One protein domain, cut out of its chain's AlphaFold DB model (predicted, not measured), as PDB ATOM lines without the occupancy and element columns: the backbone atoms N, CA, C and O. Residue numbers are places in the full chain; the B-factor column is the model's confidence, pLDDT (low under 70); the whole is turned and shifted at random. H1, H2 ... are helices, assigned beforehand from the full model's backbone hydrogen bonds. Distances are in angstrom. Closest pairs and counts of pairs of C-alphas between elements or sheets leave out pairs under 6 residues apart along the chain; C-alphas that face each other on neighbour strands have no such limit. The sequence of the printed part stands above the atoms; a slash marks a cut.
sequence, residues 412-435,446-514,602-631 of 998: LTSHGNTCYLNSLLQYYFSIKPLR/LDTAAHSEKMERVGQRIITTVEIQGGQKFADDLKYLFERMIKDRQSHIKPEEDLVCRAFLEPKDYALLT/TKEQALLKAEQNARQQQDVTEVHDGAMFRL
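Overview. This is residues 412 to 435, 446 to 514 and 602 to 631 of the 998 residues of the protein "Ubiquitin carboxyl-terminal hydrolase" of Ramularia collo-cygni (UniProt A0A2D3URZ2). Crossed helices gather round short H4 near the middle, with long H3 on one side of it and H6 on the other; H7 also packs on H4, and its last residues meet H3. H1 packs on the first residues of H7, H5 packs on H3 and H6, and the unnamed stretch 446 to 464 makes one end of the longest axis. The printed part has 123 residues with seven named helices, H1 to H7 in order, and no named strand: all helix. It is compact, with a radius of gyration of the C-alphas of 14.7 A, and spans 43 by 31 by 27 A.

Arrangement. H1, residues 419 to 430, and H2, residues 432 to 435, only just touch, only at the corner, with 3 pairs of C-alphas within 8 A; the closest are Phe 429 and Arg 435, 5.4 A. With residues 420 to 424 alone, H1 touches H7, residues 620 to 631, at a steep tilt of 55 degrees; C-alphas 420 and 620 are closest, 6.7 A. H3, residues 465 to 487, touches H7 with residues 467 to 475 alone, about perpendicular at 73 degrees; C-alphas 471 and 630 are closest, 4.5 A. H4, residues 497 to 504, touches H6, residues 602 to 616; C-alphas 504 and 610 are closest, 5.1 A. H5, residues 507 to 513, touches H3; C-alphas 467 and 507 are closest, 6.0 A. Every O i to N i+4 pair is within hydrogen-bond range in H1, H3, H4, H6 and H7; H5 has 0 of 3, but 3 of 4 O i to N i+3 pairs, and H2 is too short.

Along the chain. H1 begins at C-alpha 419, (5.346, 57.012, 25.775). H3 is 32.8 A long and H6 21.5 A. H7 ends at C-alpha 631, (-1.032, 74.070, 16.351).

Size, cuts and confidence. The printed part has two cuts: one between C-alphas 435 and 446, which are 18.4 A apart, with 10 residues of the chain not printed, and one between C-alphas 514 and 602, which are 8.9 A apart, with 87 not printed. Confidence is under 70 in 21 residues, among them 449 to 453 and 614 to 619.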
ATOM      1  N   LEU A 412      12.045  57.437  19.257       91.31
ATOM      2  CA  LEU A 412      11.994  58.565  20.193       91.31
ATOM      3  C   LEU A 412      12.297  58.123  21.622       91.31
ATOM      4  O   LEU A 412      11.612  57.263  22.160       91.31
ATOM      5  N   THR A 413      13.287  58.749  22.256       87.25
ATOM      6  CA  THR A 413      13.627  58.457  23.654       87.25
ATOM      7  C   THR A 413      12.596  59.061  24.601       87.25
ATOM      8  O   THR A 413      12.324  60.263  24.543       87.25
ATOM      9  N   SER A 414      12.021  58.242  25.482       81.06
ATOM     10  CA  SER A 414      10.971  58.688  26.405       81.06
ATOM     11  C   SER A 414      11.510  59.562  27.550       81.06
ATOM     12  O   SER A 414      12.625  59.376  28.033       81.06
ATOM     13  N   HIS A 415      10.693  60.511  28.023       75.69
ATOM     14  CA  HIS A 415      10.954  61.300  29.241       75.69
ATOM     15  C   HIS A 415      10.272  60.672  30.473       75.69
ATOM     16  O   HIS A 415       9.792  61.380  31.351       75.69
ATOM     17  N   GLY A 416      10.140  59.341  30.522       72.38
ATOM     18  CA  GLY A 416       9.407  58.625  31.575       72.38
ATOM     19  C   GLY A 416       8.001  58.202  31.132       72.38
ATOM     20  O   GLY A 416       7.850  57.549  30.105       72.38
ATOM     21  N   ASN A 417       6.951  58.564  31.880       68.25
ATOM     22  CA  ASN A 417       5.554  58.167  31.600       68.25
ATOM     23  C   ASN A 417       4.916  58.930  30.414       68.25
ATOM     24  O   ASN A 417       3.741  59.279  30.455       68.25
ATOM     25  N   THR A 418       5.690  59.234  29.370       72.38
ATOM     26  CA  THR A 418       5.275  60.036  28.204       72.38
ATOM     27  C   THR A 418       5.288  59.237  26.893       72.38
ATOM     28  O   THR A 418       5.217  59.819  25.812       72.38
ATOM     29  N   CYS A 419       5.310  57.900  26.952       78.56
ATOM     30  CA  CYS A 419       5.346  57.012  25.775       78.56
ATOM     31  C   CYS A 419       4.156  57.195  24.804       78.56
ATOM     32  O   CYS A 419       4.286  57.016  23.589       78.56
ATOM     33  N   TYR A 420       2.997  57.650  25.291       80.56
ATOM     34  CA  TYR A 420       1.872  58.001  24.418       80.56
ATOM     35  C   TYR A 420       2.149  59.266  23.586       80.56
ATOM     36  O   TYR A 420       1.720  59.341  22.433       80.56
ATOM     37  N   LEU A 421       2.914  60.234  24.118       86.56
ATOM     38  CA  LEU A 421       3.359  61.401  23.354       86.56
ATOM     39  C   LEU A 421       4.310  60.967  22.245       86.56
ATOM     40  O   LEU A 421       4.135  61.394  21.110       86.56
ATOM     41  N   ASN A 422       5.265  60.084  22.540       90.44
ATOM     42  CA  ASN A 422       6.169  59.540  21.525       90.44
ATOM     43  C   ASN A 422       5.393  58.864  20.390       90.44
ATOM     44  O   ASN A 422       5.651  59.138  19.218       90.44
ATOM     45  N   SER A 423       4.390  58.052  20.728       91.81
ATOM     46  CA  SER A 423       3.501  57.418  19.747       91.81
ATOM     47  C   SER A 423       2.775  58.449  18.867       91.81
ATOM     48  O   SER A 423       2.721  58.298  17.646       91.81
ATOM     49  N   LEU A 424       2.269  59.537  19.461       92.31
ATOM     50  CA  LEU A 424       1.633  60.640  18.729       92.31
ATOM     51  C   LEU A 424       2.621  61.422  17.855       92.31
ATOM     52  O   LEU A 424       2.297  61.747  16.718       92.31
ATOM     53  N   LEU A 425       3.829  61.701  18.342       94.00
ATOM     54  CA  LEU A 425       4.866  62.404  17.581       94.00
ATOM     55  C   LEU A 425       5.308  61.587  16.359       94.00
ATOM     56  O   LEU A 425       5.434  62.142  15.266       94.00
ATOM     57  N   GLN A 426       5.462  60.269  16.512       94.62
ATOM     58  CA  GLN A 426       5.737  59.350  15.402       94.62
ATOM     59  C   GLN A 426       4.587  59.315  14.392       94.62
ATOM     60  O   GLN A 426       4.816  59.341  13.179       94.62
ATOM     61  N   TYR A 427       3.344  59.306  14.878       95.38
ATOM     62  CA  TYR A 427       2.156  59.402  14.036       95.38
ATOM     63  C   TYR A 427       2.128  60.717  13.242       95.38
ATOM     64  O   TYR A 427       2.003  60.686  12.020       95.38
ATOM     65  N   TYR A 428       2.339  61.862  13.894       95.50
ATOM     66  CA  TYR A 428       2.382  63.178  13.248       95.50
ATOM     67  C   TYR A 428       3.482  63.269  12.196       95.50
ATOM     68  O   TYR A 428       3.227  63.717  11.080       95.50
ATOM     69  N   PHE A 429       4.684  62.787  12.513       95.81
ATOM     70  CA  PHE A 429       5.791  62.750  11.561       95.81
ATOM     71  C   PHE A 429       5.492  61.862  10.344       95.81
ATOM     72  O   PHE A 429       5.939  62.145   9.226       95.81
ATOM     73  N   SER A 430       4.725  60.790  10.552       95.56
ATOM     74  CA  SER A 430       4.320  59.863   9.496       95.56
ATOM     75  C   SER A 430       3.252  60.446   8.574       95.56
ATOM     76  O   SER A 430       3.160  60.021   7.424       95.56
ATOM     77  N   ILE A 431       2.470  61.429   9.020       96.25
ATOM     78  CA  ILE A 431       1.469  62.101   8.188       96.25
ATOM     79  C   ILE A 431       2.167  63.173   7.349       96.25
ATOM     80  O   ILE A 431       2.471  64.264   7.826       96.25
ATOM     81  N   LYS A 432       2.409  62.879   6.069       95.19
ATOM     82  CA  LYS A 432       3.107  63.756   5.122       95.19
ATOM     83  C   LYS A 432       2.574  65.202   5.104       95.19
ATOM     84  O   LYS A 432       3.398  66.092   5.299       95.19
ATOM     85  N   PRO A 433       1.264  65.472   4.911       95.19
ATOM     86  CA  PRO A 433       0.777  66.852   4.852       95.19
ATOM     87  C   PRO A 433       0.935  67.591   6.185       95.19
ATOM     88  O   PRO A 433       1.271  68.769   6.190       95.19
ATOM     89  N   LEU A 434       0.766  66.905   7.320       95.12
ATOM     90  CA  LEU A 434       0.990  67.496   8.639       95.12
ATOM     91  C   LEU A 434       2.476  67.816   8.844       95.12
ATOM     92  O   LEU A 434       2.811  68.920   9.262       95.12
ATOM     93  N   ARG A 435       3.371  66.889   8.486       95.62
ATOM     94  CA  ARG A 435       4.822  67.102   8.530       95.62
ATOM     95  C   ARG A 435       5.251  68.299   7.683       95.62
ATOM     96  O   ARG A 435       6.042  69.104   8.154       95.62
ATOM     97  N   LEU A 446       0.362  83.056  12.180       83.12
ATOM     98  CA  LEU A 446      -0.331  84.339  12.324       83.12
ATOM     99  C   LEU A 446       0.652  85.446  12.740       83.12
ATOM    100  O   LEU A 446       1.345  85.323  13.755       83.12
ATOM    101  N   ASP A 447       0.685  86.545  11.988       80.50
ATOM    102  CA  ASP A 447       1.507  87.704  12.336       80.50
ATOM    103  C   ASP A 447       0.926  88.445  13.551       80.50
ATOM    104  O   ASP A 447      -0.031  89.220  13.450       80.50
ATOM    105  N   THR A 448       1.542  88.205  14.709       73.19
ATOM    106  CA  THR A 448       1.175  88.814  15.995       73.19
ATOM    107  C   THR A 448       1.504  90.307  16.080       73.19
ATOM    108  O   THR A 448       0.990  90.982  16.970       73.19
ATOM    109  N   ALA A 449       2.319  90.850  15.164       67.06
ATOM    110  CA  ALA A 449       2.569  92.289  15.072       67.06
ATOM    111  C   ALA A 449       1.446  93.027  14.321       67.06
ATOM    112  O   ALA A 449       1.218  94.211  14.574       67.06
ATOM    113  N   ALA A 450       0.739  92.335  13.420       62.16
ATOM    114  CA  ALA A 450      -0.358  92.888  12.625       62.16
ATOM    115  C   ALA A 450      -1.748  92.624  13.234       62.16
ATOM    116  O   ALA A 450      -2.649  93.445  13.064       62.16
ATOM    117  N   HIS A 451      -1.925  91.510  13.953       62.38
ATOM    118  CA  HIS A 451      -3.198  91.114  14.559       62.38
ATOM    119  C   HIS A 451      -2.987  90.729  16.028       62.38
ATOM    120  O   HIS A 451      -2.359  89.718  16.337       62.38
ATOM    121  N   SER A 452      -3.517  91.545  16.942       57.53
ATOM    122  CA  SER A 452      -3.428  91.317  18.392       57.53
ATOM    123  C   SER A 452      -4.416  90.260  18.902       57.53
ATOM    124  O   SER A 452      -4.160  89.635  19.932       57.53
ATOM    125  N   GLU A 453      -5.510  90.032  18.170       63.91
ATOM    126  CA  GLU A 453      -6.569  89.074  18.496       63.91
ATOM    127  C   GLU A 453      -7.026  88.315  17.247       63.91
ATOM    128  O   GLU A 453      -6.960  88.828  16.126       63.91
ATOM    129  N   LYS A 454      -7.513  87.091  17.463       72.19
ATOM    130  CA  LYS A 454      -8.078  86.221  16.435       72.19
ATOM    131  C   LYS A 454      -9.594  86.179  16.604       72.19
ATOM    132  O   LYS A 454     -10.081  85.858  17.687       72.19
ATOM    133  N   MET A 455     -10.335  86.556  15.560       69.19
ATOM    134  CA  MET A 455     -11.807  86.597  15.594       69.19
ATOM    135  C   MET A 455     -12.407  85.190  15.501       69.19
ATOM    136  O   MET A 455     -13.496  84.931  16.016       69.19
ATOM    137  N   GLU A 456     -11.690  84.279  14.849       80.88
ATOM    138  CA  GLU A 456     -12.063  82.888  14.668       80.88
ATOM    139  C   GLU A 456     -11.886  82.085  15.957       80.88
ATOM    140  O   GLU A 456     -10.901  82.236  16.686       80.88
ATOM    141  N   ARG A 457     -12.832  81.180  16.223       82.94
ATOM    142  CA  ARG A 457     -12.722  80.229  17.330       82.94
ATOM    143  C   ARG A 457     -11.901  79.019  16.904       82.94
ATOM    144  O   ARG A 457     -11.978  78.581  15.756       82.94
ATOM    145  N   VAL A 458     -11.149  78.462  17.845       78.00
ATOM    146  CA  VAL A 458     -10.521  77.142  17.709       78.00
ATOM    147  C   VAL A 458     -11.025  76.286  18.863       78.00
ATOM    148  O   VAL A 458     -11.009  76.721  20.013       78.00
ATOM    149  N   GLY A 459     -11.550  75.098  18.575       73.81
ATOM    150  CA  GLY A 459     -12.151  74.227  19.583       73.81
ATOM    151  C   GLY A 459     -13.299  74.902  20.344       73.81
ATOM    152  O   GLY A 459     -13.402  74.739  21.558       73.81
ATOM    153  N   GLN A 460     -14.131  75.694  19.655       75.38
ATOM    154  CA  GLN A 460     -15.250  76.465  20.227       75.38
ATOM    155  C   GLN A 460     -14.852  77.599  21.195       75.38
ATOM    156  O   GLN A 460     -15.733  78.225  21.794       75.38
ATOM    157  N   ARG A 461     -13.557  77.914  21.332       79.44
ATOM    158  CA  ARG A 461     -13.034  78.952  22.237       79.44
ATOM    159  C   ARG A 461     -12.416  80.109  21.459       79.44
ATOM    160  O   ARG A 461     -11.867  79.916  20.379       79.44
ATOM    161  N   ILE A 462     -12.523  81.316  22.017       79.25
ATOM    162  CA  ILE A 462     -11.808  82.495  21.511       79.25
ATOM    163  C   ILE A 462     -10.361  82.389  21.985       79.25
ATOM    164  O   ILE A 462     -10.128  82.104  23.159       79.25
ATOM    165  N   ILE A 463      -9.415  82.602  21.075       80.12
ATOM    166  CA  ILE A 463      -7.994  82.370  21.331       80.12
ATOM    167  C   ILE A 463      -7.319  83.661  21.778       80.12
ATOM    168  O   ILE A 463      -7.391  84.691  21.109       80.12
ATOM    169  N   THR A 464      -6.637  83.588  22.915       81.81
ATOM    170  CA  THR A 464      -5.870  84.699  23.481       81.81
ATOM    171  C   THR A 464      -4.502  84.843  22.811       81.81
ATOM    172  O   THR A 464      -3.935  83.886  22.285       81.81
ATOM    173  N   THR A 465      -3.893  86.029  22.888       79.44
ATOM    174  CA  THR A 465      -2.543  86.268  22.340       79.44
ATOM    175  C   THR A 465      -1.480  85.341  22.951       79.44
ATOM    176  O   THR A 465      -0.537  84.942  22.267       79.44
ATOM    177  N   VAL A 466      -1.641  84.950  24.223       80.00
ATOM    178  CA  VAL A 466      -0.745  84.004  24.912       80.00
ATOM    179  C   VAL A 466      -0.845  82.605  24.301       80.00
ATOM    180  O   VAL A 466       0.177  81.954  24.092       80.00
ATOM    181  N   GLU A 467      -2.054  82.152  23.964       81.88
ATOM    182  CA  GLU A 467      -2.285  80.863  23.299       81.88
ATOM    183  C   GLU A 467      -1.765  80.856  21.862       81.88
ATOM    184  O   GLU A 467      -1.187  79.857  21.436       81.88
ATOM    185  N   ILE A 468      -1.879  81.976  21.140       84.12
ATOM    186  CA  ILE A 468      -1.289  82.134  19.802       84.12
ATOM    187  C   ILE A 468       0.235  81.976  19.886       84.12
ATOM    188  O   ILE A 468       0.808  81.138  19.192       84.12
ATOM    189  N   GLN A 469       0.900  82.728  20.770       84.00
ATOM    190  CA  GLN A 469       2.356  82.640  20.949       84.00
ATOM    191  C   GLN A 469       2.801  81.263  21.459       84.00
ATOM    192  O   GLN A 469       3.832  80.747  21.030       84.00
ATOM    193  N   GLY A 470       2.030  80.657  22.364       83.25
ATOM    194  CA  GLY A 470       2.274  79.308  22.867       83.25
ATOM    195  C   GLY A 470       2.183  78.252  21.766       83.25
ATOM    196  O   GLY A 470       3.076  77.416  21.657       83.25
ATOM    197  N   GLY A 471       1.155  78.337  20.917       86.12
ATOM    198  CA  GLY A 471       0.972  77.473  19.752       86.12
ATOM    199  C   GLY A 471       2.073  77.632  18.706       86.12
ATOM    200  O   GLY A 471       2.566  76.642  18.175       86.12
ATOM    201  N   GLN A 472       2.529  78.866  18.462       89.19
ATOM    202  CA  GLN A 472       3.664  79.138  17.574       89.19
ATOM    203  C   GLN A 472       4.966  78.528  18.099       89.19
ATOM    204  O   GLN A 472       5.650  77.847  17.348       89.19
ATOM    205  N   LYS A 473       5.269  78.696  19.392       88.56
ATOM    206  CA  LYS A 473       6.444  78.060  20.008       88.56
ATOM    207  C   LYS A 473       6.351  76.534  19.995       88.56
ATOM    208  O   LYS A 473       7.344  75.875  19.739       88.56
ATOM    209  N   PHE A 474       5.163  75.973  20.230       90.00
ATOM    210  CA  PHE A 474       4.943  74.527  20.130       90.00
ATOM    211  C   PHE A 474       5.207  74.002  18.709       90.00
ATOM    212  O   PHE A 474       5.811  72.944  18.549       90.00
ATOM    213  N   ALA A 475       4.796  74.749  17.680       91.19
ATOM    214  CA  ALA A 475       5.106  74.414  16.296       91.19
ATOM    215  C   ALA A 475       6.607  74.529  15.988       91.19
ATOM    216  O   ALA A 475       7.140  73.653  15.312       91.19
ATOM    217  N   ASP A 476       7.293  75.547  16.522       91.62
ATOM    218  CA  ASP A 476       8.747  75.711  16.387       91.62
ATOM    219  C   ASP A 476       9.505  74.532  17.043       91.62
ATOM    220  O   ASP A 476      10.405  73.952  16.433       91.62
ATOM    221  N   ASP A 477       9.086  74.107  18.244       91.12
ATOM    222  CA  ASP A 477       9.651  72.949  18.954       91.12
ATOM    223  C   ASP A 477       9.419  71.635  18.172       91.12
ATOM    224  O   ASP A 477      10.313  70.787  18.064       91.12
ATOM    225  N   LEU A 478       8.231  71.465  17.576       93.62
ATOM    226  CA  LEU A 478       7.898  70.297  16.753       93.62
ATOM    227  C   LEU A 478       8.661  70.295  15.419       93.62
ATOM    228  O   LEU A 478       9.136  69.245  14.984       93.62
ATOM    229  N   LYS A 479       8.827  71.466  14.791       93.94
ATOM    230  CA  LYS A 479       9.651  71.662  13.592       93.94
ATOM    231  C   LYS A 479      11.094  71.265  13.865       93.94
ATOM    232  O   LYS A 479      11.651  70.479  13.101       93.94
ATOM    233  N   TYR A 480      11.665  71.721  14.978       93.81
ATOM    234  CA  TYR A 480      13.015  71.341  15.387       93.81
ATOM    235  C   TYR A 480      13.159  69.821  15.559       93.81
ATOM    236  O   TYR A 480      14.100  69.222  15.033       93.81
ATOM    237  N   LEU A 481      12.196  69.165  16.218       93.81
ATOM    238  CA  LEU A 481      12.187  67.704  16.332       93.81
ATOM    239  C   LEU A 481      12.124  67.021  14.957       93.81
ATOM    240  O   LEU A 481      12.905  66.107  14.693       93.81
ATOM    241  N   PHE A 482      11.228  67.458  14.067       95.31
ATOM    242  CA  PHE A 482      11.065  66.862  12.736       95.31
ATOM    243  C   PHE A 482      12.309  67.047  11.865       95.31
ATOM    244  O   PHE A 482      12.716  66.110  11.177       95.31
ATOM    245  N   GLU A 483      12.957  68.210  11.923       94.25
ATOM    246  CA  GLU A 483      14.225  68.451  11.236       94.25
ATOM    247  C   GLU A 483      15.318  67.497  11.724       94.25
ATOM    248  O   GLU A 483      16.032  66.917  10.899       94.25
ATOM    249  N   ARG A 484      15.411  67.257  13.038       92.75
ATOM    250  CA  ARG A 484      16.335  66.259  13.591       92.75
ATOM    251  C   ARG A 484      15.970  64.845  13.139       92.75
ATOM    252  O   ARG A 484      16.834  64.126  12.650       92.75
ATOM    253  N   MET A 485      14.698  64.451  13.195       92.00
ATOM    254  CA  MET A 485      14.251  63.134  12.713       92.00
ATOM    255  C   MET A 485      14.598  62.896  11.235       92.00
ATOM    256  O   MET A 485      14.867  61.759  10.843       92.00
ATOM    257  N   ILE A 486      14.659  63.951  10.420       92.56
ATOM    258  CA  ILE A 486      15.050  63.873   9.008       92.56
ATOM    259  C   ILE A 486      16.574  63.816   8.836       92.56
ATOM    260  O   ILE A 486      17.055  62.982   8.065       92.56
ATOM    261  N   LYS A 487      17.323  64.699   9.508       89.88
ATOM    262  CA  LYS A 487      18.745  64.980   9.222       89.88
ATOM    263  C   LYS A 487      19.741  64.224  10.096       89.88
ATOM    264  O   LYS A 487      20.882  64.013   9.688       89.88
ATOM    265  N   ASP A 488      19.345  63.856  11.307       86.94
ATOM    266  CA  ASP A 488      20.267  63.337  12.311       86.94
ATOM    267  C   ASP A 488      20.601  61.867  12.014       86.94
ATOM    268  O   ASP A 488      19.721  61.074  11.683       86.94
ATOM    269  N   ARG A 489      21.867  61.453  12.102       81.69
ATOM    270  CA  ARG A 489      22.273  60.083  11.702       81.69
ATOM    271  C   ARG A 489      21.928  59.018  12.746       81.69
ATOM    272  O   ARG A 489      22.049  57.830  12.454       81.69
ATOM    273  N   GLN A 490      21.504  59.443  13.932       83.06
ATOM    274  CA  GLN A 490      21.140  58.575  15.048       83.06
ATOM    275  C   GLN A 490      19.920  57.698  14.717       83.06
ATOM    276  O   GLN A 490      19.073  58.062  13.898       83.06
ATOM    277  N   SER A 491      19.850  56.526  15.354       82.25
ATOM    278  CA  SER A 491      18.727  55.584  15.244       82.25
ATOM    279  C   SER A 491      17.522  55.993  16.091       82.25
ATOM    280  O   SER A 491      16.396  55.637  15.750       82.25
ATOM    281  N   HIS A 492      17.739  56.771  17.152       87.50
ATOM    282  CA  HIS A 492      16.704  57.369  17.990       87.50
ATOM    283  C   HIS A 492      17.097  58.795  18.395       87.50
ATOM    284  O   HIS A 492      18.279  59.135  18.423       87.50
ATOM    285  N   ILE A 493      16.106  59.632  18.697       90.00
ATOM    286  CA  ILE A 493      16.286  61.026  19.119       90.00
ATOM    287  C   ILE A 493      15.473  61.272  20.383       90.00
ATOM    288  O   ILE A 493      14.329  60.841  20.490       90.00
ATOM    289  N   LYS A 494      16.033  62.013  21.334       88.81
ATOM    290  CA  LYS A 494      15.284  62.491  22.497       88.81
ATOM    291  C   LYS A 494      14.555  63.804  22.151       88.81
ATOM    292  O   LYS A 494      15.238  64.737  21.717       88.81
ATOM    293  N   PRO A 495      13.217  63.891  22.317       89.19
ATOM    294  CA  PRO A 495      12.479  65.154  22.230       89.19
ATOM    295  C   PRO A 495      13.024  66.210  23.204       89.19
ATOM    296  O   PRO A 495      13.645  65.868  24.202       89.19
ATOM    297  N   GLU A 496      12.800  67.496  22.945       88.25
ATOM    298  CA  GLU A 496      13.193  68.537  23.904       88.25
ATOM    299  C   GLU A 496      12.221  68.587  25.092       88.25
ATOM    300  O   GLU A 496      11.008  68.439  24.920       88.25
ATOM    301  N   GLU A 497      12.735  68.855  26.295       84.44
ATOM    302  CA  GLU A 497      11.915  68.977  27.515       84.44
ATOM    303  C   GLU A 497      10.826  70.048  27.363       84.44
ATOM    304  O   GLU A 497       9.706  69.876  27.847       84.44
ATOM    305  N   ASP A 498      11.129  71.131  26.644       83.31
ATOM    306  CA  ASP A 498      10.199  72.223  26.359       83.31
ATOM    307  C   ASP A 498       9.002  71.746  25.523       83.31
ATOM    308  O   ASP A 498       7.870  72.128  25.824       83.31
ATOM    309  N   LEU A 499       9.220  70.859  24.542       85.38
ATOM    310  CA  LEU A 499       8.151  70.272  23.727       85.38
ATOM    311  C   LEU A 499       7.212  69.430  24.598       85.38
ATOM    312  O   LEU A 499       5.989  69.575  24.520       85.38
ATOM    313  N   VAL A 500       7.787  68.583  25.457       83.44
ATOM    314  CA  VAL A 500       7.037  67.736  26.396       83.44
ATOM    315  C   VAL A 500       6.232  68.604  27.365       83.44
ATOM    316  O   VAL A 500       5.036  68.387  27.559       83.44
ATOM    317  N   CYS A 501       6.849  69.649  27.915       82.56
ATOM    318  CA  CYS A 501       6.172  70.590  28.798       82.56
ATOM    319  C   CYS A 501       5.036  71.328  28.080       82.56
ATOM    320  O   CYS A 501       3.933  71.417  28.613       82.56
ATOM    321  N   ARG A 502       5.250  71.835  26.860       83.00
ATOM    322  CA  ARG A 502       4.203  72.547  26.107       83.00
ATOM    323  C   ARG A 502       3.033  71.647  25.712       83.00
ATOM    324  O   ARG A 502       1.916  72.161  25.618       83.00
ATOM    325  N   ALA A 503       3.270  70.347  25.527       82.50
ATOM    326  CA  ALA A 503       2.225  69.365  25.246       82.50
ATOM    327  C   ALA A 503       1.266  69.160  26.439       82.50
ATOM    328  O   ALA A 503       0.057  69.061  26.227       82.50
ATOM    329  N   PHE A 504       1.777  69.160  27.680       80.00
ATOM    330  CA  PHE A 504       0.998  68.818  28.888       80.00
ATOM    331  C   PHE A 504       0.650  69.977  29.816       80.00
ATOM    332  O   PHE A 504      -0.241  69.848  30.658       80.00
ATOM    333  N   LEU A 505       1.328  71.114  29.688       79.50
ATOM    334  CA  LEU A 505       1.019  72.302  30.472       79.50
ATOM    335  C   LEU A 505      -0.108  73.114  29.829       79.50
ATOM    336  O   LEU A 505      -0.259  73.181  28.601       79.50
ATOM    337  N   GLU A 506      -0.892  73.759  30.689       74.00
ATOM    338  CA  GLU A 506      -1.854  74.770  30.271       74.00
ATOM    339  C   GLU A 506      -1.132  76.067  29.864       74.00
ATOM    340  O   GLU A 506      -0.074  76.381  30.417       74.00
ATOM    341  N   PRO A 507      -1.720  76.884  28.970       68.81
ATOM    342  CA  PRO A 507      -1.114  78.138  28.515       68.81
ATOM    343  C   PRO A 507      -0.680  79.090  29.644       68.81
ATOM    344  O   PRO A 507       0.334  79.776  29.520       68.81
ATOM    345  N   LYS A 508      -1.401  79.097  30.775       68.06
ATOM    346  CA  LYS A 508      -1.081  79.904  31.968       68.06
ATOM    347  C   LYS A 508       0.245  79.514  32.637       68.06
ATOM    348  O   LYS A 508       0.891  80.353  33.258       68.06
ATOM    349  N   ASP A 509       0.664  78.261  32.481       70.88
ATOM    350  CA  ASP A 509       1.876  77.708  33.087       70.88
ATOM    351  C   ASP A 509       3.108  77.852  32.176       70.88
ATOM    352  O   ASP A 509       4.231  77.601  32.610       70.88
ATOM    353  N   TYR A 510       2.940  78.321  30.930       70.62
ATOM    354  CA  TYR A 510       4.049  78.530  29.988       70.62
ATOM    355  C   TYR A 510       5.067  79.577  30.455       70.62
ATOM    356  O   TYR A 510       6.203  79.576  29.977       70.62
ATOM    357  N   ALA A 511       4.706  80.431  31.418       63.28
ATOM    358  CA  ALA A 511       5.638  81.350  32.065       63.28
ATOM    359  C   ALA A 511       6.824  80.616  32.722       63.28
ATOM    360  O   ALA A 511       7.944  81.130  32.706       63.28
ATOM    361  N   LEU A 512       6.614  79.387  33.215       63.84
ATOM    362  CA  LEU A 512       7.652  78.564  33.849       63.84
ATOM    363  C   LEU A 512       8.786  78.171  32.884       63.84
ATOM    364  O   LEU A 512       9.897  77.901  33.329       63.84
ATOM    365  N   LEU A 513       8.528  78.192  31.570       64.19
ATOM    366  CA  LEU A 513       9.496  77.852  30.520       64.19
ATOM    367  C   LEU A 513      10.368  79.041  30.082       64.19
ATOM    368  O   LEU A 513      11.295  78.868  29.304       64.19
ATOM    369  N   THR A 514      10.081  80.265  30.539       58.62
ATOM    370  CA  THR A 514      10.757  81.489  30.053       58.62
ATOM    371  C   THR A 514      11.928  81.966  30.920       58.62
ATOM    372  O   THR A 514      12.496  83.026  30.658       58.62
ATOM    373  N   THR A 602      13.475  76.407  37.719       66.38
ATOM    374  CA  THR A 602      12.038  76.531  37.392       66.38
ATOM    375  C   THR A 602      11.572  75.588  36.269       66.38
ATOM    376  O   THR A 602      10.411  75.185  36.242       66.38
ATOM    377  N   LYS A 603      12.491  75.182  35.387       66.56
ATOM    378  CA  LYS A 603      12.283  74.200  34.318       66.56
ATOM    379  C   LYS A 603      12.060  72.774  34.837       66.56
ATOM    380  O   LYS A 603      11.176  72.085  34.346       66.56
ATOM    381  N   GLU A 604      12.772  72.365  35.885       73.00
ATOM    382  CA  GLU A 604      12.577  71.068  36.550       73.00
ATOM    383  C   GLU A 604      11.179  70.983  37.189       73.00
ATOM    384  O   GLU A 604      10.509  69.958  37.111       73.00
ATOM    385  N   GLN A 605      10.683  72.095  37.746       75.81
ATOM    386  CA  GLN A 605       9.314  72.184  38.267       75.81
ATOM    387  C   GLN A 605       8.260  72.120  37.153       75.81
ATOM    388  O   GLN A 605       7.222  71.480  37.330       75.81
ATOM    389  N   ALA A 606       8.521  72.759  36.008       76.38
ATOM    390  CA  ALA A 606       7.654  72.680  34.833       76.38
ATOM    391  C   ALA A 606       7.575  71.244  34.292       76.38
ATOM    392  O   ALA A 606       6.476  70.755  34.033       76.38
ATOM    393  N   LEU A 607       8.719  70.558  34.203       77.81
ATOM    394  CA  LEU A 607       8.806  69.169  33.762       77.81
ATOM    395  C   LEU A 607       8.087  68.227  34.731       77.81
ATOM    396  O   LEU A 607       7.263  67.433  34.297       77.81
ATOM    397  N   LEU A 608       8.292  68.378  36.043       78.38
ATOM    398  CA  LEU A 608       7.574  67.592  37.053       78.38
ATOM    399  C   LEU A 608       6.054  67.782  36.966       78.38
ATOM    400  O   LEU A 608       5.302  66.816  37.082       78.38
ATOM    401  N   LYS A 609       5.587  69.016  36.745       79.31
ATOM    402  CA  LYS A 609       4.156  69.302  36.570       79.31
ATOM    403  C   LYS A 609       3.619  68.696  35.269       79.31
ATOM    404  O   LYS A 609       2.533  68.123  35.269       79.31
ATOM    405  N   ALA A 610       4.388  68.772  34.184       73.88
ATOM    406  CA  ALA A 610       4.054  68.133  32.916       73.88
ATOM    407  C   ALA A 610       3.986  66.603  33.052       73.88
ATOM    408  O   ALA A 610       3.026  65.999  32.588       73.88
ATOM    409  N   GLU A 611       4.933  65.981  33.757       74.50
ATOM    410  CA  GLU A 611       4.927  64.547  34.062       74.50
ATOM    411  C   GLU A 611       3.741  64.138  34.948       74.50
ATOM    412  O   GLU A 611       3.170  63.065  34.765       74.50
ATOM    413  N   GLN A 612       3.345  64.974  35.913       75.94
ATOM    414  CA  GLN A 612       2.157  64.728  36.735       75.94
ATOM    415  C   GLN A 612       0.873  64.786  35.907       75.94
ATOM    416  O   GLN A 612       0.044  63.885  36.021       75.94
ATOM    417  N   ASN A 613       0.728  65.796  35.047       74.56
ATOM    418  CA  ASN A 613      -0.396  65.889  34.116       74.56
ATOM    419  C   ASN A 613      -0.401  64.700  33.145       74.56
ATOM    420  O   ASN A 613      -1.450  64.110  32.903       74.56
ATOM    421  N   ALA A 614       0.777  64.286  32.675       68.00
ATOM    422  CA  ALA A 614       0.932  63.126  31.811       68.00
ATOM    423  C   ALA A 614       0.511  61.807  32.477       68.00
ATOM    424  O   ALA A 614      -0.042  60.925  31.832       68.00
ATOM    425  N   ARG A 615       0.709  61.671  33.794       67.50
ATOM    426  CA  ARG A 615       0.213  60.515  34.564       67.50
ATOM    427  C   ARG A 615      -1.308  60.503  34.716       67.50
ATOM    428  O   ARG A 615      -1.885  59.432  34.893       67.50
ATOM    429  N   GLN A 616      -1.940  61.675  34.708       62.81
ATOM    430  CA  GLN A 616      -3.393  61.814  34.838       62.81
ATOM    431  C   GLN A 616      -4.110  61.628  33.494       62.81
ATOM    432  O   GLN A 616      -5.209  61.079  33.466       62.81
ATOM    433  N   GLN A 617      -3.486  62.050  32.392       54.97
ATOM    434  CA  GLN A 617      -4.039  61.969  31.041       54.97
ATOM    435  C   GLN A 617      -3.725  60.609  30.407       54.97
ATOM    436  O   GLN A 617      -2.607  60.351  29.975       54.97
ATOM    437  N   GLN A 618      -4.723  59.723  30.356       59.72
ATOM    438  CA  GLN A 618      -4.578  58.368  29.804       59.72
ATOM    439  C   GLN A 618      -5.248  58.171  28.444       59.72
ATOM    440  O   GLN A 618      -5.206  57.057  27.930       59.72
ATOM    441  N   ASP A 619      -5.860  59.202  27.858       69.38
ATOM    442  CA  ASP A 619      -6.510  59.085  26.554       69.38
ATOM    443  C   ASP A 619      -5.686  59.771  25.457       69.38
ATOM    444  O   ASP A 619      -5.434  60.976  25.483       69.38
ATOM    445  N   VAL A 620      -5.270  58.979  24.464       74.38
ATOM    446  CA  VAL A 620      -4.527  59.445  23.283       74.38
ATOM    447  C   VAL A 620      -5.320  60.517  22.527       74.38
ATOM    448  O   VAL A 620      -4.718  61.419  21.947       74.38
ATOM    449  N   THR A 621      -6.654  60.450  22.560       77.94
ATOM    450  CA  THR A 621      -7.530  61.413  21.879       77.94
ATOM    451  C   THR A 621      -7.450  62.809  22.474       77.94
ATOM    452  O   THR A 621      -7.280  63.770  21.732       77.94
ATOM    453  N   GLU A 622      -7.480  62.936  23.802       80.19
ATOM    454  CA  GLU A 622      -7.416  64.230  24.487       80.19
ATOM    455  C   GLU A 622      -6.091  64.942  24.184       80.19
ATOM    456  O   GLU A 622      -6.047  66.140  23.897       80.19
ATOM    457  N   VAL A 623      -4.999  64.178  24.188       81.12
ATOM    458  CA  VAL A 623      -3.660  64.686  23.882       81.12
ATOM    459  C   VAL A 623      -3.549  65.036  22.398       81.12
ATOM    460  O   VAL A 623      -2.936  66.050  22.052       81.12
ATOM    461  N   HIS A 624      -4.167  64.239  21.519       87.75
ATOM    462  CA  HIS A 624      -4.251  64.542  20.095       87.75
ATOM    463  C   HIS A 624      -4.986  65.859  19.836       87.75
ATOM    464  O   HIS A 624      -4.415  66.770  19.230       87.75
ATOM    465  N   ASP A 625      -6.204  65.992  20.354       86.19
ATOM    466  CA  ASP A 625      -7.032  67.186  20.205       86.19
ATOM    467  C   ASP A 625      -6.351  68.408  20.833       86.19
ATOM    468  O   ASP A 625      -6.334  69.487  20.240       86.19
ATOM    469  N   GLY A 626      -5.695  68.239  21.984       85.75
ATOM    470  CA  GLY A 626      -4.909  69.285  22.629       85.75
ATOM    471  C   GLY A 626      -3.693  69.728  21.807       85.75
ATOM    472  O   GLY A 626      -3.376  70.920  21.770       85.75
ATOM    473  N   ALA A 627      -2.989  68.809  21.145       88.19
ATOM    474  CA  ALA A 627      -1.878  69.146  20.256       88.19
ATOM    475  C   ALA A 627      -2.376  69.855  18.985       88.19
ATOM    476  O   ALA A 627      -1.814  70.879  18.592       88.19
ATOM    477  N   MET A 628      -3.465  69.364  18.381       90.56
ATOM    478  CA  MET A 628      -4.082  69.987  17.205       90.56
ATOM    479  C   MET A 628      -4.624  71.379  17.524       90.56
ATOM    480  O   MET A 628      -4.397  72.313  16.759       90.56
ATOM    481  N   PHE A 629      -5.274  71.557  18.676       88.69
ATOM    482  CA  PHE A 629      -5.729  72.861  19.158       88.69
ATOM    483  C   PHE A 629      -4.571  73.860  19.252       88.69
ATOM    484  O   PHE A 629      -4.685  74.980  18.751       88.69
ATOM    485  N   ARG A 630      -3.435  73.460  19.838       87.94
ATOM    486  CA  ARG A 630      -2.253  74.327  19.984       87.94
ATOM    487  C   ARG A 630      -1.661  74.726  18.634       87.94
ATOM    488  O   ARG A 630      -1.408  75.909  18.424       87.94
ATOM    489  N   LEU A 631      -1.502  73.777  17.710       90.06
ATOM    490  CA  LEU A 631      -1.032  74.070  16.351       90.06
ATOM    491  C   LEU A 631      -1.994  75.032  15.639       90.06
ATOM    492  O   LEU A 631      -1.596  76.108  15.207       90.06
TER     493      LEU A 631